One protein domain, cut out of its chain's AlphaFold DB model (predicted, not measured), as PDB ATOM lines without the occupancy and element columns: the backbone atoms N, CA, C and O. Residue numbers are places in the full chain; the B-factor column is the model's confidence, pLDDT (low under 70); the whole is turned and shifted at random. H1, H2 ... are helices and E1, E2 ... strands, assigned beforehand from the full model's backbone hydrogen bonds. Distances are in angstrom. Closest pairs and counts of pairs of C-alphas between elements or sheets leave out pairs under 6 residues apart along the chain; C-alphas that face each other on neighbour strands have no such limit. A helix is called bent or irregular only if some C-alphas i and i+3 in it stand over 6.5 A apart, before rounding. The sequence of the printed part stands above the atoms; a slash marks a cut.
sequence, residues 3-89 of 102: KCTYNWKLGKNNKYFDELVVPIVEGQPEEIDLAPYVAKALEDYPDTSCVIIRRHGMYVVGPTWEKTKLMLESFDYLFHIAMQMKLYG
ATOM      1  N   LYS A   3     -39.715  10.620   8.873       76.12
ATOM      2  CA  LYS A   3     -39.084   9.455   9.528       76.12
ATOM      3  C   LYS A   3     -37.721   9.700  10.183       76.12
ATOM      4  O   LYS A   3     -37.236   8.841  10.918       76.12
ATOM      5  N   CYS A   4     -37.071  10.810   9.863       74.94
ATOM      6  CA  CYS A   4     -35.785  11.170  10.434       74.94
ATOM      7  C   CYS A   4     -35.932  12.090  11.649       74.94
ATOM      8  O   CYS A   4     -34.948  12.257  12.358       74.94
ATOM      9  N   THR A   5     -37.116  12.658  11.917       82.50
ATOM     10  CA  THR A   5     -37.340  13.503  13.095       82.50
ATOM     11  C   THR A   5     -37.594  12.639  14.327       82.50
ATOM     12  O   THR A   5     -38.296  11.625  14.268       82.50
ATOM     13  N   TYR A   6     -36.979  13.022  15.443       85.94
ATOM     14  CA  TYR A   6     -37.084  12.300  16.702       85.94
ATOM     15  C   TYR A   6     -38.232  12.853  17.549       85.94
ATOM     16  O   TYR A   6     -38.401  14.069  17.665       85.94
ATOM     17  N   ASN A   7     -39.007  11.949  18.139       86.62
ATOM     18  CA  ASN A   7     -40.053  12.262  19.098       86.62
ATOM     19  C   ASN A   7     -39.560  11.850  20.494       86.62
ATOM     20  O   ASN A   7     -39.356  10.660  20.764       86.62
ATOM     21  N   TRP A   8     -39.361  12.836  21.374       83.38
ATOM     22  CA  TRP A   8     -38.824  12.620  22.721       83.38
ATOM     23  C   TRP A   8     -39.824  11.918  23.634       83.38
ATOM     24  O   TRP A   8     -39.430  11.061  24.423       83.38
ATOM     25  N   LYS A   9     -41.119  12.202  23.480       85.88
ATOM     26  CA  LYS A   9     -42.199  11.555  24.237       85.88
ATOM     27  C   LYS A   9     -42.280  10.050  23.979       85.88
ATOM     28  O   LYS A   9     -42.512   9.273  24.899       85.88
ATOM     29  N   LEU A  10     -42.108   9.631  22.726       85.25
ATOM     30  CA  LEU A  10     -42.197   8.229  22.305       85.25
ATOM     31  C   LEU A  10     -40.842   7.511  22.299       85.25
ATOM     32  O   LEU A  10     -40.804   6.298  22.081       85.25
ATOM     33  N   GLY A  11     -39.739   8.243  22.478       85.56
ATOM     34  CA  GLY A  11     -38.381   7.703  22.460       85.56
ATOM     35  C   GLY A  11     -37.955   7.120  21.105       85.56
ATOM     36  O   GLY A  11     -37.024   6.315  21.043       85.56
ATOM     37  N   LYS A  12     -38.638   7.484  20.016       86.94
ATOM     38  CA  LYS A  12     -38.447   6.904  18.679       86.94
ATOM     39  C   LYS A  12     -38.631   7.952  17.589       86.94
ATOM     40  O   LYS A  12     -39.169   9.027  17.826       86.94
ATOM     41  N   ASN A  13     -38.226   7.608  16.374       86.12
ATOM     42  CA  ASN A  13     -38.482   8.464  15.223       86.12
ATOM     43  C   ASN A  13     -39.968   8.470  14.847       86.12
ATOM     44  O   ASN A  13     -40.647   7.441  14.958       86.12
ATOM     45  N   ASN A  14     -40.434   9.607  14.331       85.88
ATOM     46  CA  ASN A  14     -41.769   9.732  13.760       85.88
ATOM     47  C   ASN A  14     -41.946   8.790  12.555       85.88
ATOM     48  O   ASN A  14     -40.994   8.332  11.921       85.88
ATOM     49  N   LYS A  15     -43.186   8.455  12.230       85.88
ATOM     50  CA  LYS A  15     -43.578   7.687  11.048       85.88
ATOM     51  C   LYS A  15     -44.121   8.630   9.981       85.88
ATOM     52  O   LYS A  15     -44.326   9.812  10.206       85.88
ATOM     53  N   TYR A  16     -44.323   8.109   8.774       82.69
ATOM     54  CA  TYR A  16     -44.753   8.946   7.646       82.69
ATOM     55  C   TYR A  16     -46.184   9.483   7.784       82.69
ATOM     56  O   TYR A  16     -46.517  10.451   7.117       82.69
ATOM     57  N   PHE A  17     -47.013   8.818   8.588       83.12
ATOM     58  CA  PHE A  17     -48.405   9.183   8.845       83.12
ATOM     59  C   PHE A  17     -48.579   9.935  10.169       83.12
ATOM     60  O   PHE A  17     -49.709  10.237  10.536       83.12
ATOM     61  N   ASP A  18     -47.489  10.181  10.900       87.00
ATOM     62  CA  ASP A  18     -47.554  10.934  12.147       87.00
ATOM     63  C   ASP A  18     -47.644  12.433  11.827       87.00
ATOM     64  O   ASP A  18     -46.995  12.927  10.900       87.00
ATOM     65  N   GLU A  19     -48.442  13.153  12.611       87.81
ATOM     66  CA  GLU A  19     -48.527  14.608  12.535       87.81
ATOM     67  C   GLU A  19     -47.289  15.236  13.183       87.81
ATOM     68  O   GLU A  19     -46.933  14.924  14.321       87.81
ATOM     69  N   LEU A  20     -46.620  16.127  12.451       90.75
ATOM     70  CA  LEU A  20     -45.445  16.845  12.932       90.75
ATOM     71  C   LEU A  20     -45.824  18.280  13.286       90.75
ATOM     72  O   LEU A  20     -46.007  19.118  12.405       90.75
ATOM     73  N   VAL A  21     -45.870  18.573  14.583       92.62
ATOM     74  CA  VAL A  21     -46.093  19.925  15.102       92.62
ATOM     75  C   VAL A  21     -44.750  20.554  15.463       92.62
ATOM     76  O   VAL A  21     -43.976  19.984  16.229       92.62
ATOM     77  N   VAL A  22     -44.460  21.733  14.915       94.06
ATOM     78  CA  VAL A  22     -43.253  22.511  15.241       94.06
ATOM     79  C   VAL A  22     -43.686  23.852  15.843       94.06
ATOM     80  O   VAL A  22     -44.311  24.643  15.131       94.06
ATOM     81  N   PRO A  23     -43.391  24.132  17.127       94.62
ATOM     82  CA  PRO A  23     -43.773  25.385  17.760       94.62
ATOM     83  C   PRO A  23     -43.001  26.563  17.157       94.62
ATOM     84  O   PRO A  23     -41.800  26.475  16.885       94.62
ATOM     85  N   ILE A  24     -43.703  27.682  16.980       93.88
ATOM     86  CA  ILE A  24     -43.127  28.968  16.580       93.88
ATOM     87  C   ILE A  24     -43.216  29.904  17.784       93.88
ATOM     88  O   ILE A  24     -44.317  30.259  18.201       93.88
ATOM     89  N   VAL A  25     -42.073  30.320  18.319       91.00
ATOM     90  CA  VAL A  25     -41.983  31.268  19.438       91.00
ATOM     91  C   VAL A  25     -41.542  32.649  18.950       91.00
ATOM     92  O   VAL A  25     -40.893  32.782  17.908       91.00
ATOM     93  N   GLU A  26     -41.906  33.693  19.692       88.50
ATOM     94  CA  GLU A  26     -41.413  35.045  19.424       88.50
ATOM     95  C   GLU A  26     -39.947  35.175  19.849       88.50
ATOM     96  O   GLU A  26     -39.539  34.657  20.891       88.50
ATOM     97  N   GLY A  27     -39.157  35.865  19.025       76.62
ATOM     98  CA  GLY A  27     -37.759  36.143  19.331       76.62
ATOM     99  C   GLY A  27     -37.610  37.091  20.519       76.62
ATOM    100  O   GLY A  27     -38.443  37.973  20.729       76.62
ATOM    101  N   GLN A  28     -36.526  36.906  21.268       76.50
ATOM    102  CA  GLN A  28     -36.044  37.877  22.247       76.50
ATOM    103  C   GLN A  28     -34.939  38.738  21.613       76.50
ATOM    104  O   GLN A  28     -34.324  38.295  20.641       76.50
ATOM    105  N   PRO A  29     -34.683  39.958  22.119       72.31
ATOM    106  CA  PRO A  29     -33.622  40.821  21.595       72.31
ATOM    107  C   PRO A  29     -32.215  40.228  21.749       72.31
ATOM    108  O   PRO A  29     -31.357  40.490  20.915       72.31
ATOM    109  N   GLU A  30     -31.997  39.426  22.795       74.94
ATOM    110  CA  GLU A  30     -30.697  38.866  23.169       74.94
ATOM    111  C   GLU A  30     -30.703  37.331  23.084       74.94
ATOM    112  O   GLU A  30     -31.669  36.671  23.479       74.94
ATOM    113  N   GLU A  31     -29.598  36.738  22.617       72.50
ATOM    114  CA  GLU A  31     -29.464  35.277  22.488       72.50
ATOM    115  C   GLU A  31     -29.495  34.551  23.840       72.50
ATOM    116  O   GLU A  31     -30.002  33.431  23.932       72.50
ATOM    117  N   ILE A  32     -28.972  35.174  24.902       73.69
ATOM    118  CA  ILE A  32     -28.893  34.544  26.227       73.69
ATOM    119  C   ILE A  32     -30.280  34.275  26.816       73.69
ATOM    120  O   ILE A  32     -30.496  33.258  27.476       73.69
ATOM    121  N   ASP A  33     -31.233  35.147  26.499       77.62
ATOM    122  CA  ASP A  33     -32.611  35.016  26.942       77.62
ATOM    123  C   ASP A  33     -33.370  33.986  26.113       77.62
ATOM    124  O   ASP A  33     -34.391  33.493  26.569       77.62
ATOM    125  N   LEU A  34     -32.881  33.605  24.930       79.94
ATOM    126  CA  LEU A  34     -33.568  32.699  24.009       79.94
ATOM    127  C   LEU A  34     -33.524  31.234  24.460       79.94
ATOM    128  O   LEU A  34     -34.503  30.505  24.293       79.94
ATOM    129  N   ALA A  35     -32.406  30.804  25.048       81.81
ATOM    130  CA  ALA A  35     -32.197  29.430  25.504       81.81
ATOM    131  C   ALA A  35     -33.319  28.900  26.426       81.81
ATOM    132  O   ALA A  35     -33.850  27.823  26.133       81.81
ATOM    133  N   PRO A  36     -33.750  29.619  27.486       85.44
ATOM    134  CA  PRO A  36     -34.853  29.155  28.327       85.44
ATOM    135  C   PRO A  36     -36.198  29.088  27.586       85.44
ATOM    136  O   PRO A  36     -36.998  28.204  27.888       85.44
ATOM    137  N   TYR A  37     -36.457  29.944  26.588       85.75
ATOM    138  CA  TYR A  37     -37.680  29.839  25.774       85.75
ATOM    139  C   TYR A  37     -37.655  28.625  24.849       85.75
ATOM    140  O   TYR A  37     -38.678  27.961  24.697       85.75
ATOM    141  N   VAL A  38     -36.503  28.316  24.246       87.12
ATOM    142  CA  VAL A  38     -36.339  27.109  23.422       87.12
ATOM    143  C   VAL A  38     -36.525  25.859  24.276       87.12
ATOM    144  O   VAL A  38     -37.270  24.966  23.879       87.12
ATOM    145  N   ALA A  39     -35.907  25.814  25.460       88.00
ATOM    146  CA  ALA A  39     -36.065  24.704  26.397       88.00
ATOM    147  C   ALA A  39     -37.534  24.517  26.795       88.00
ATOM    148  O   ALA A  39     -38.078  23.429  26.629       88.00
ATOM    149  N   LYS A  40     -38.209  25.599  27.198       91.19
ATOM    150  CA  LYS A  40     -39.632  25.566  27.546       91.19
ATOM    151  C   LYS A  40     -40.514  25.108  26.381       91.19
ATOM    152  O   LYS A  40     -41.413  24.303  26.574       91.19
ATOM    153  N   ALA A  41     -40.249  25.574  25.161       91.69
ATOM    154  CA  ALA A  41     -41.006  25.145  23.987       91.69
ATOM    155  C   ALA A  41     -40.822  23.648  23.685       91.69
ATOM    156  O   ALA A  41     -41.772  22.993  23.268       91.69
ATOM    157  N   LEU A  42     -39.627  23.096  23.909       89.25
ATOM    158  CA  LEU A  42     -39.374  21.658  23.776       89.25
ATOM    159  C   LEU A  42     -40.021  20.841  24.907       89.25
ATOM    160  O   LEU A  42     -40.445  19.714  24.667       89.25
ATOM    161  N   GLU A  43     -40.128  21.400  26.114       90.19
ATOM    162  CA  GLU A  43     -40.861  20.792  27.233       90.19
ATOM    163  C   GLU A  43     -42.375  20.756  26.972       90.19
ATOM    164  O   GLU A  43     -43.009  19.723  27.190       90.19
ATOM    165  N   ASP A  44     -42.940  21.852  26.457       92.44
ATOM    166  CA  ASP A  44     -44.363  21.961  26.113       92.44
ATOM    167  C   ASP A  44     -44.729  21.087  24.892       92.44
ATOM    168  O   ASP A  44     -45.851  20.586  24.791       92.44
ATOM    169  N   TYR A  45     -43.776  20.868  23.975       92.19
ATOM    170  CA  TYR A  45     -43.937  20.061  22.760       92.19
ATOM    171  C   TYR A  45     -42.896  18.928  22.686       92.19
ATOM    172  O   TYR A  45     -42.031  18.929  21.806       92.19
ATOM    173  N   PRO A  46     -43.005  17.887  23.533       89.19
ATOM    174  CA  PRO A  46     -42.033  16.788  23.575       89.19
ATOM    175  C   PRO A  46     -42.114  15.862  22.349       89.19
ATOM    176  O   PRO A  46     -41.293  14.962  22.166       89.19
ATOM    177  N   ASP A  47     -43.125  16.051  21.501       88.38
ATOM    178  CA  ASP A  47     -43.340  15.283  20.278       88.38
ATOM    179  C   ASP A  47     -42.456  15.760  19.104       88.38
ATOM    180  O   ASP A  47     -42.380  15.095  18.067       88.38
ATOM    181  N   THR A  48     -41.732  16.874  19.273       90.38
ATOM    182  CA  THR A  48     -40.830  17.441  18.264       90.38
ATOM    183  C   THR A  48     -39.426  17.685  18.803       90.38
ATOM    184  O   THR A  48     -39.188  17.798  19.999       90.38
ATOM    185  N   SER A  49     -38.478  17.767  17.878       92.12
ATOM    186  CA  SER A  49     -37.069  18.072  18.143       92.12
ATOM    187  C   SER A  49     -36.654  19.428  17.568       92.12
ATOM    188  O   SER A  49     -35.462  19.703  17.453       92.12
ATOM    189  N   CYS A  50     -37.619  20.248  17.142       94.62
ATOM    190  CA  CYS A  50     -37.381  21.522  16.474       94.62
ATOM    191  C   CYS A  50     -38.271  22.622  17.052       94.62
ATOM    192  O   CYS A  50     -39.445  22.385  17.327       94.62
ATOM    193  N   VAL A  51     -37.717  23.826  17.180       94.81
ATOM    194  CA  VAL A  51     -38.429  25.056  17.542       94.81
ATOM    195  C   VAL A  51     -38.073  26.130  16.524       94.81
ATOM    196  O   VAL A  51     -36.901  26.324  16.207       94.81
ATOM    197  N   ILE A  52     -39.069  26.855  16.023       94.75
ATOM    198  CA  ILE A  52     -38.856  28.002  15.141       94.75
ATOM    199  C   ILE A  52     -38.920  29.277  15.972       94.75
ATOM    200  O   ILE A  52     -39.867  29.503  16.718       94.75
ATOM    201  N   ILE A  53     -37.940  30.149  15.787       92.38
ATOM    202  CA  ILE A  53     -37.953  31.504  16.320       92.38
ATOM    203  C   ILE A  53     -38.394  32.437  15.201       92.38
ATOM    204  O   ILE A  53     -37.739  32.541  14.153       92.38
ATOM    205  N   ARG A  54     -39.519  33.123  15.402       90.50
ATOM    206  CA  ARG A  54     -40.075  34.023  14.392       90.50
ATOM    207  C   ARG A  54     -39.032  35.070  13.990       90.50
ATOM    208  O   ARG A  54     -38.501  35.772  14.841       90.50
ATOM    209  N   ARG A  55     -38.803  35.205  12.674       88.38
ATOM    210  CA  ARG A  55     -37.849  36.154  12.057       88.38
ATOM    211  C   ARG A  55     -36.369  35.927  12.412       88.38
ATOM    212  O   ARG A  55     -35.570  36.822  12.180       88.38
ATOM    213  N   HIS A  56     -35.998  34.749  12.911       89.69
ATOM    214  CA  HIS A  56     -34.604  34.451  13.256       89.69
ATOM    215  C   HIS A  56     -34.125  33.140  12.627       89.69
ATOM    216  O   HIS A  56     -33.155  33.127  11.878       89.69
ATOM    217  N   GLY A  57     -34.832  32.035  12.868       90.06
ATOM    218  CA  GLY A  57     -34.429  30.734  12.338       90.06
ATOM    219  C   GLY A  57     -35.084  29.580  13.078       90.06
ATOM    220  O   GLY A  57     -36.152  29.739  13.666       90.06
ATOM    221  N   MET A  58     -34.438  28.418  13.055       92.38
ATOM    222  CA  MET A  58     -34.885  27.225  13.771       92.38
ATOM    223  C   MET A  58     -33.762  26.664  14.642       92.38
ATOM    224  O   MET A  58     -32.593  26.722  14.264       92.38
ATOM    225  N   TYR A  59     -34.132  26.074  15.770       92.69
ATOM    226  CA  TYR A  59     -33.248  25.295  16.625       92.69
ATOM    227  C   TYR A  59     -33.678  23.841  16.573       92.69
ATOM    228  O   TYR A  59     -34.849  23.537  16.784       92.69
ATOM    229  N   VAL A  60     -32.724  22.950  16.308       93.69
ATOM    230  CA  VAL A  60     -32.944  21.503  16.293       93.69
ATOM    231  C   VAL A  60     -32.060  20.875  17.357       93.69
ATOM    232  O   VAL A  60     -30.864  21.157  17.416       93.69
ATOM    233  N   VAL A  61     -32.648  20.027  18.195       90.69
ATOM    234  CA  VAL A  61     -31.959  19.369  19.310       90.69
ATOM    235  C   VAL A  61     -32.034  17.862  19.129       90.69
ATOM    236  O   VAL A  61     -33.076  17.310  18.793       90.69
ATOM    237  N   GLY A  62     -30.915  17.183  19.348       90.06
ATOM    238  CA  GLY A  62     -30.797  15.748  19.154       90.06
ATOM    239  C   GLY A  62     -29.739  15.128  20.058       90.06
ATOM    240  O   GLY A  62     -28.925  15.840  20.646       90.06
ATOM    241  N   PRO A  63     -29.733  13.790  20.171       88.38
ATOM    242  CA  PRO A  63     -28.859  13.074  21.099       88.38
ATOM    243  C   PRO A  63     -27.376  13.113  20.701       88.38
ATOM    244  O   PRO A  63     -26.512  12.964  21.558       88.38
ATOM    245  N   THR A  64     -27.071  13.288  19.414       93.38
ATOM    246  CA  THR A  64     -25.705  13.480  18.906       93.38
ATOM    247  C   THR A  64     -25.721  14.527  17.801       93.38
ATOM    248  O   THR A  64     -26.751  14.717  17.149       93.38
ATOM    249  N   TRP A  65     -24.593  15.195  17.560       94.69
ATOM    250  CA  TRP A  65     -24.510  16.252  16.549       94.69
ATOM    251  C   TRP A  65     -24.822  15.734  15.134       94.69
ATOM    252  O   TRP A  65     -25.448  16.446  14.350       94.69
ATOM    253  N   GLU A  66     -24.473  14.483  14.814       94.50
ATOM    254  CA  GLU A  66     -24.765  13.849  13.521       94.50
ATOM    255  C   GLU A  66     -26.271  13.683  13.320       94.50
ATOM    256  O   GLU A  66     -26.814  14.025  12.268       94.50
ATOM    257  N   LYS A  67     -26.965  13.183  14.350       91.31
ATOM    258  CA  LYS A  67     -28.422  13.016  14.324       91.31
ATOM    259  C   LYS A  67     -29.123  14.364  14.268       91.31
ATOM    260  O   LYS A  67     -30.078  14.512  13.513       91.31
ATOM    261  N   THR A  68     -28.632  15.347  15.017       93.69
ATOM    262  CA  THR A  68     -29.142  16.720  14.973       93.69
ATOM    263  C   THR A  68     -29.018  17.311  13.572       93.69
ATOM    264  O   THR A  68     -29.994  17.849  13.059       93.69
ATOM    265  N   LYS A  69     -27.866  17.147  12.909       94.25
ATOM    266  CA  LYS A  69     -27.668  17.606  11.529       94.25
ATOM    267  C   LYS A  69     -28.630  16.927  10.551       94.25
ATOM    268  O   LYS A  69     -29.263  17.605   9.750       94.25
ATOM    269  N   LEU A  70     -28.788  15.608  10.645       92.75
ATOM    270  CA  LEU A  70     -29.719  14.868   9.788       92.75
ATOM    271  C   LEU A  70     -31.177  15.319   9.996       92.75
ATOM    272  O   LEU A  70     -31.947  15.448   9.040       92.75
ATOM    273  N   MET A  71     -31.565  15.564  11.250       93.94
ATOM    274  CA  MET A  71     -32.878  16.119  11.577       93.94
ATOM    275  C   MET A  71     -33.048  17.521  11.000       93.94
ATOM    276  O   MET A  71     -34.090  17.794  10.416       93.94
ATOM    277  N   LEU A  72     -32.031  18.379  11.107       94.88
ATOM    278  CA  LEU A  72     -32.041  19.728  10.542       94.88
ATOM    279  C   LEU A  72     -32.296  19.706   9.030       94.88
ATOM    280  O   LEU A  72     -33.209  20.380   8.566       94.88
ATOM    281  N   GLU A  73     -31.570  18.874   8.279       94.69
ATOM    282  CA  GLU A  73     -31.782  18.693   6.832       94.69
ATOM    283  C   GLU A  73     -33.199  18.177   6.519       94.69
ATOM    284  O   GLU A  73     -33.822  18.555   5.527       94.69
ATOM    285  N   SER A  74     -33.743  17.334   7.399       93.69
ATOM    286  CA  SER A  74     -35.111  16.827   7.279       93.69
ATOM    287  C   SER A  74     -36.163  17.910   7.504       93.69
ATOM    288  O   SER A  74     -37.144  17.955   6.758       93.69
ATOM    289  N   PHE A  75     -35.971  18.773   8.501       95.00
ATOM    290  CA  PHE A  75     -36.856  19.905   8.777       95.00
ATOM    291  C   PHE A  75     -36.797  20.950   7.665       95.00
ATOM    292  O   PHE A  75     -37.850  21.359   7.181       95.00
ATOM    293  N   ASP A  76     -35.600  21.317   7.207       94.81
ATOM    294  CA  ASP A  76     -35.415  22.274   6.111       94.81
ATOM    295  C   ASP A  76     -36.154  21.828   4.840       94.81
ATOM    296  O   ASP A  76     -36.968  22.572   4.288       94.81
ATOM    297  N   TYR A  77     -35.992  20.557   4.455       94.31
ATOM    298  CA  TYR A  77     -36.725  19.980   3.331       94.31
ATOM    299  C   TYR A  77     -38.247  20.046   3.525       94.31
ATOM    300  O   TYR A  77     -38.975  20.423   2.606       94.31
ATOM    301  N   LEU A  78     -38.754  19.686   4.709       93.38
ATOM    302  CA  LEU A  78     -40.194  19.717   4.987       93.38
ATOM    303  C   LEU A  78     -40.756  21.137   4.929       93.38
ATOM    304  O   LEU A  78     -41.834  21.335   4.370       93.38
ATOM    305  N   PHE A  79     -40.031  22.127   5.450       94.12
ATOM    306  CA  PHE A  79     -40.449  23.526   5.389       94.12
ATOM    307  C   PHE A  79     -40.421  24.065   3.966       94.12
ATOM    308  O   PHE A  79     -41.357  24.755   3.563       94.12
ATOM    309  N   HIS A  80     -39.406  23.698   3.180       94.75
ATOM    310  CA  HIS A  80     -39.355  24.038   1.766       94.75
ATOM    311  C   HIS A  80     -40.586  23.502   1.027       94.75
ATOM    312  O   HIS A  80     -41.294  24.267   0.374       94.75
ATOM    313  N   ILE A  81     -40.901  22.212   1.183       94.12
ATOM    314  CA  ILE A  81     -42.069  21.596   0.540       94.12
ATOM    315  C   ILE A  81     -43.380  22.205   1.048       94.12
ATOM    316  O   ILE A  81     -44.238  22.536   0.233       94.12
ATOM    317  N   ALA A  82     -43.536  22.420   2.356       93.69
ATOM    318  CA  ALA A  82     -44.742  23.027   2.920       93.69
ATOM    319  C   ALA A  82     -44.980  24.449   2.382       93.69
ATOM    320  O   ALA A  82     -46.120  24.829   2.109       93.69
ATOM    321  N   MET A  83     -43.909  25.221   2.181       94.69
ATOM    322  CA  MET A  83     -43.978  26.531   1.533       94.69
ATOM    323  C   MET A  83     -44.387  26.419   0.064       94.69
ATOM    324  O   MET A  83     -45.279  27.149  -0.361       94.69
ATOM    325  N   GLN A  84     -43.794  25.494  -0.696       96.50
ATOM    326  CA  GLN A  84     -44.186  25.254  -2.089       96.50
ATOM    327  C   GLN A  84     -45.662  24.854  -2.191       96.50
ATOM    328  O   GLN A  84     -46.398  25.442  -2.975       96.50
ATOM    329  N   MET A  85     -46.131  23.923  -1.355       94.44
ATOM    330  CA  MET A  85     -47.537  23.506  -1.313       94.44
ATOM    331  C   MET A  85     -48.470  24.701  -1.118       94.44
ATOM    332  O   MET A  85     -49.374  24.896  -1.928       94.44
ATOM    333  N   LYS A  86     -48.192  25.556  -0.124       94.25
ATOM    334  CA  LYS A  86     -48.980  26.773   0.111       94.25
ATOM    335  C   LYS A  86     -48.986  27.715  -1.093       94.25
ATOM    336  O   LYS A  86     -50.036  28.261  -1.418       94.25
ATOM    337  N   LEU A  87     -47.847  27.890  -1.767       95.38
ATOM    338  CA  LEU A  87     -47.750  28.718  -2.977       95.38
ATOM    339  C   LEU A  87     -48.589  28.163  -4.138       95.38
ATOM    340  O   LEU A  87     -49.131  28.942  -4.916       95.38
ATOM    341  N   TYR A  88     -48.746  26.842  -4.223       95.38
ATOM    342  CA  TYR A  88     -49.603  26.175  -5.209       95.38
ATOM    343  C   TYR A  88     -51.062  25.998  -4.751       95.38
ATOM    344  O   TYR A  88     -51.835  25.325  -5.429       95.38
ATOM    345  N   GLY A  89     -51.462  26.587  -3.619       93.75
ATOM    346  CA  GLY A  89     -52.825  26.474  -3.091       93.75
ATOM    347  C   GLY A  89     -53.156  25.114  -2.465       93.75
ATOM    348  O   GLY A  89     -54.328  24.806  -2.266       93.75
TER     349      GLY A  89
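Overview. This is residues 3 to 89 of the 102 residues of an uncharacterized protein of Mytilus galloprovincialis (UniProt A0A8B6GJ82). What shape does the model show? A small hairpin of two strands, E1 and E2, lies between two helices, with H1 over one face and H2 over the other, and the last part of H2, residues 79 to 87, sticks out with residues 88 and 89. A long stretch with no named element, residues 3 to 30, comes in along the E1 side, where residues 24 to 25 pair with E1. What is it made of? The printed part has 87 residues, with two named helices and two named strands in the order H1, E1, E2, H2; the sheet, order E1 - E2, is antiparallel and the class is mostly helix. How large is it? It is compact, with a radius of gyration of the C-alphas of 13.2 A and spans of 35 by 33 by 23 A.

Along the chain. Where are the strands? E1 is residues 50 to 53, beginning at C-alpha 50 at (-37.381, 21.522, 16.474), and E2 is residues 57 to 60. Where are the helices? H1, residues 31 to 44, measures 20.3 A from first to last C-alpha and begins at C-alpha 31 at (-29.464, 35.277, 22.488). H2, residues 65 to 87, measures 32.8 A and ends at C-alpha 87 at (-47.750, 28.718, -2.977). Is either helix bent? H1 is neither bent nor irregular, but only just: C-alphas 33 and 36 are 6.4 A apart. H2 is not bent.

Arrangement. How do the strands pair? E1 and E2 form a hairpin, antiparallel at 158 degrees, with N 51 and O 59 at 2.9 A and N 59 and O 51 at 2.8 A within hydrogen-bond range. Residues 24 to 25 pair with residues 52 to 53 of E1, parallel. Where are the helices? The closest C-alphas of H1 and E1 are those of Val 38 and Val 51, 6.6 A apart. The closest of H2 and E2 are those of Val 60 and Leu 72, 6.1 A apart. H1 and H2 are apart, with no C-alpha of the one within 8 A of the other. Are the helix backbones complete? In H2 every O i to N i+4 pair is within hydrogen-bond range; in H1 7 of 10 are.

Size, cuts and confidence. How far does it reach? The two C-alphas farthest apart are those of Ile 32 and Gly 89, at 38.7 A. Residues 79 to 89, of which 79 to 87 belong to H2, stand free. Is the printed part whole? It has no cut, and the links H1 to E1, E1 to E2 and E2 to H2 are tight. How sure is the model? The mean pLDDT of the printed part is 89.1, and no printed residue is under 70.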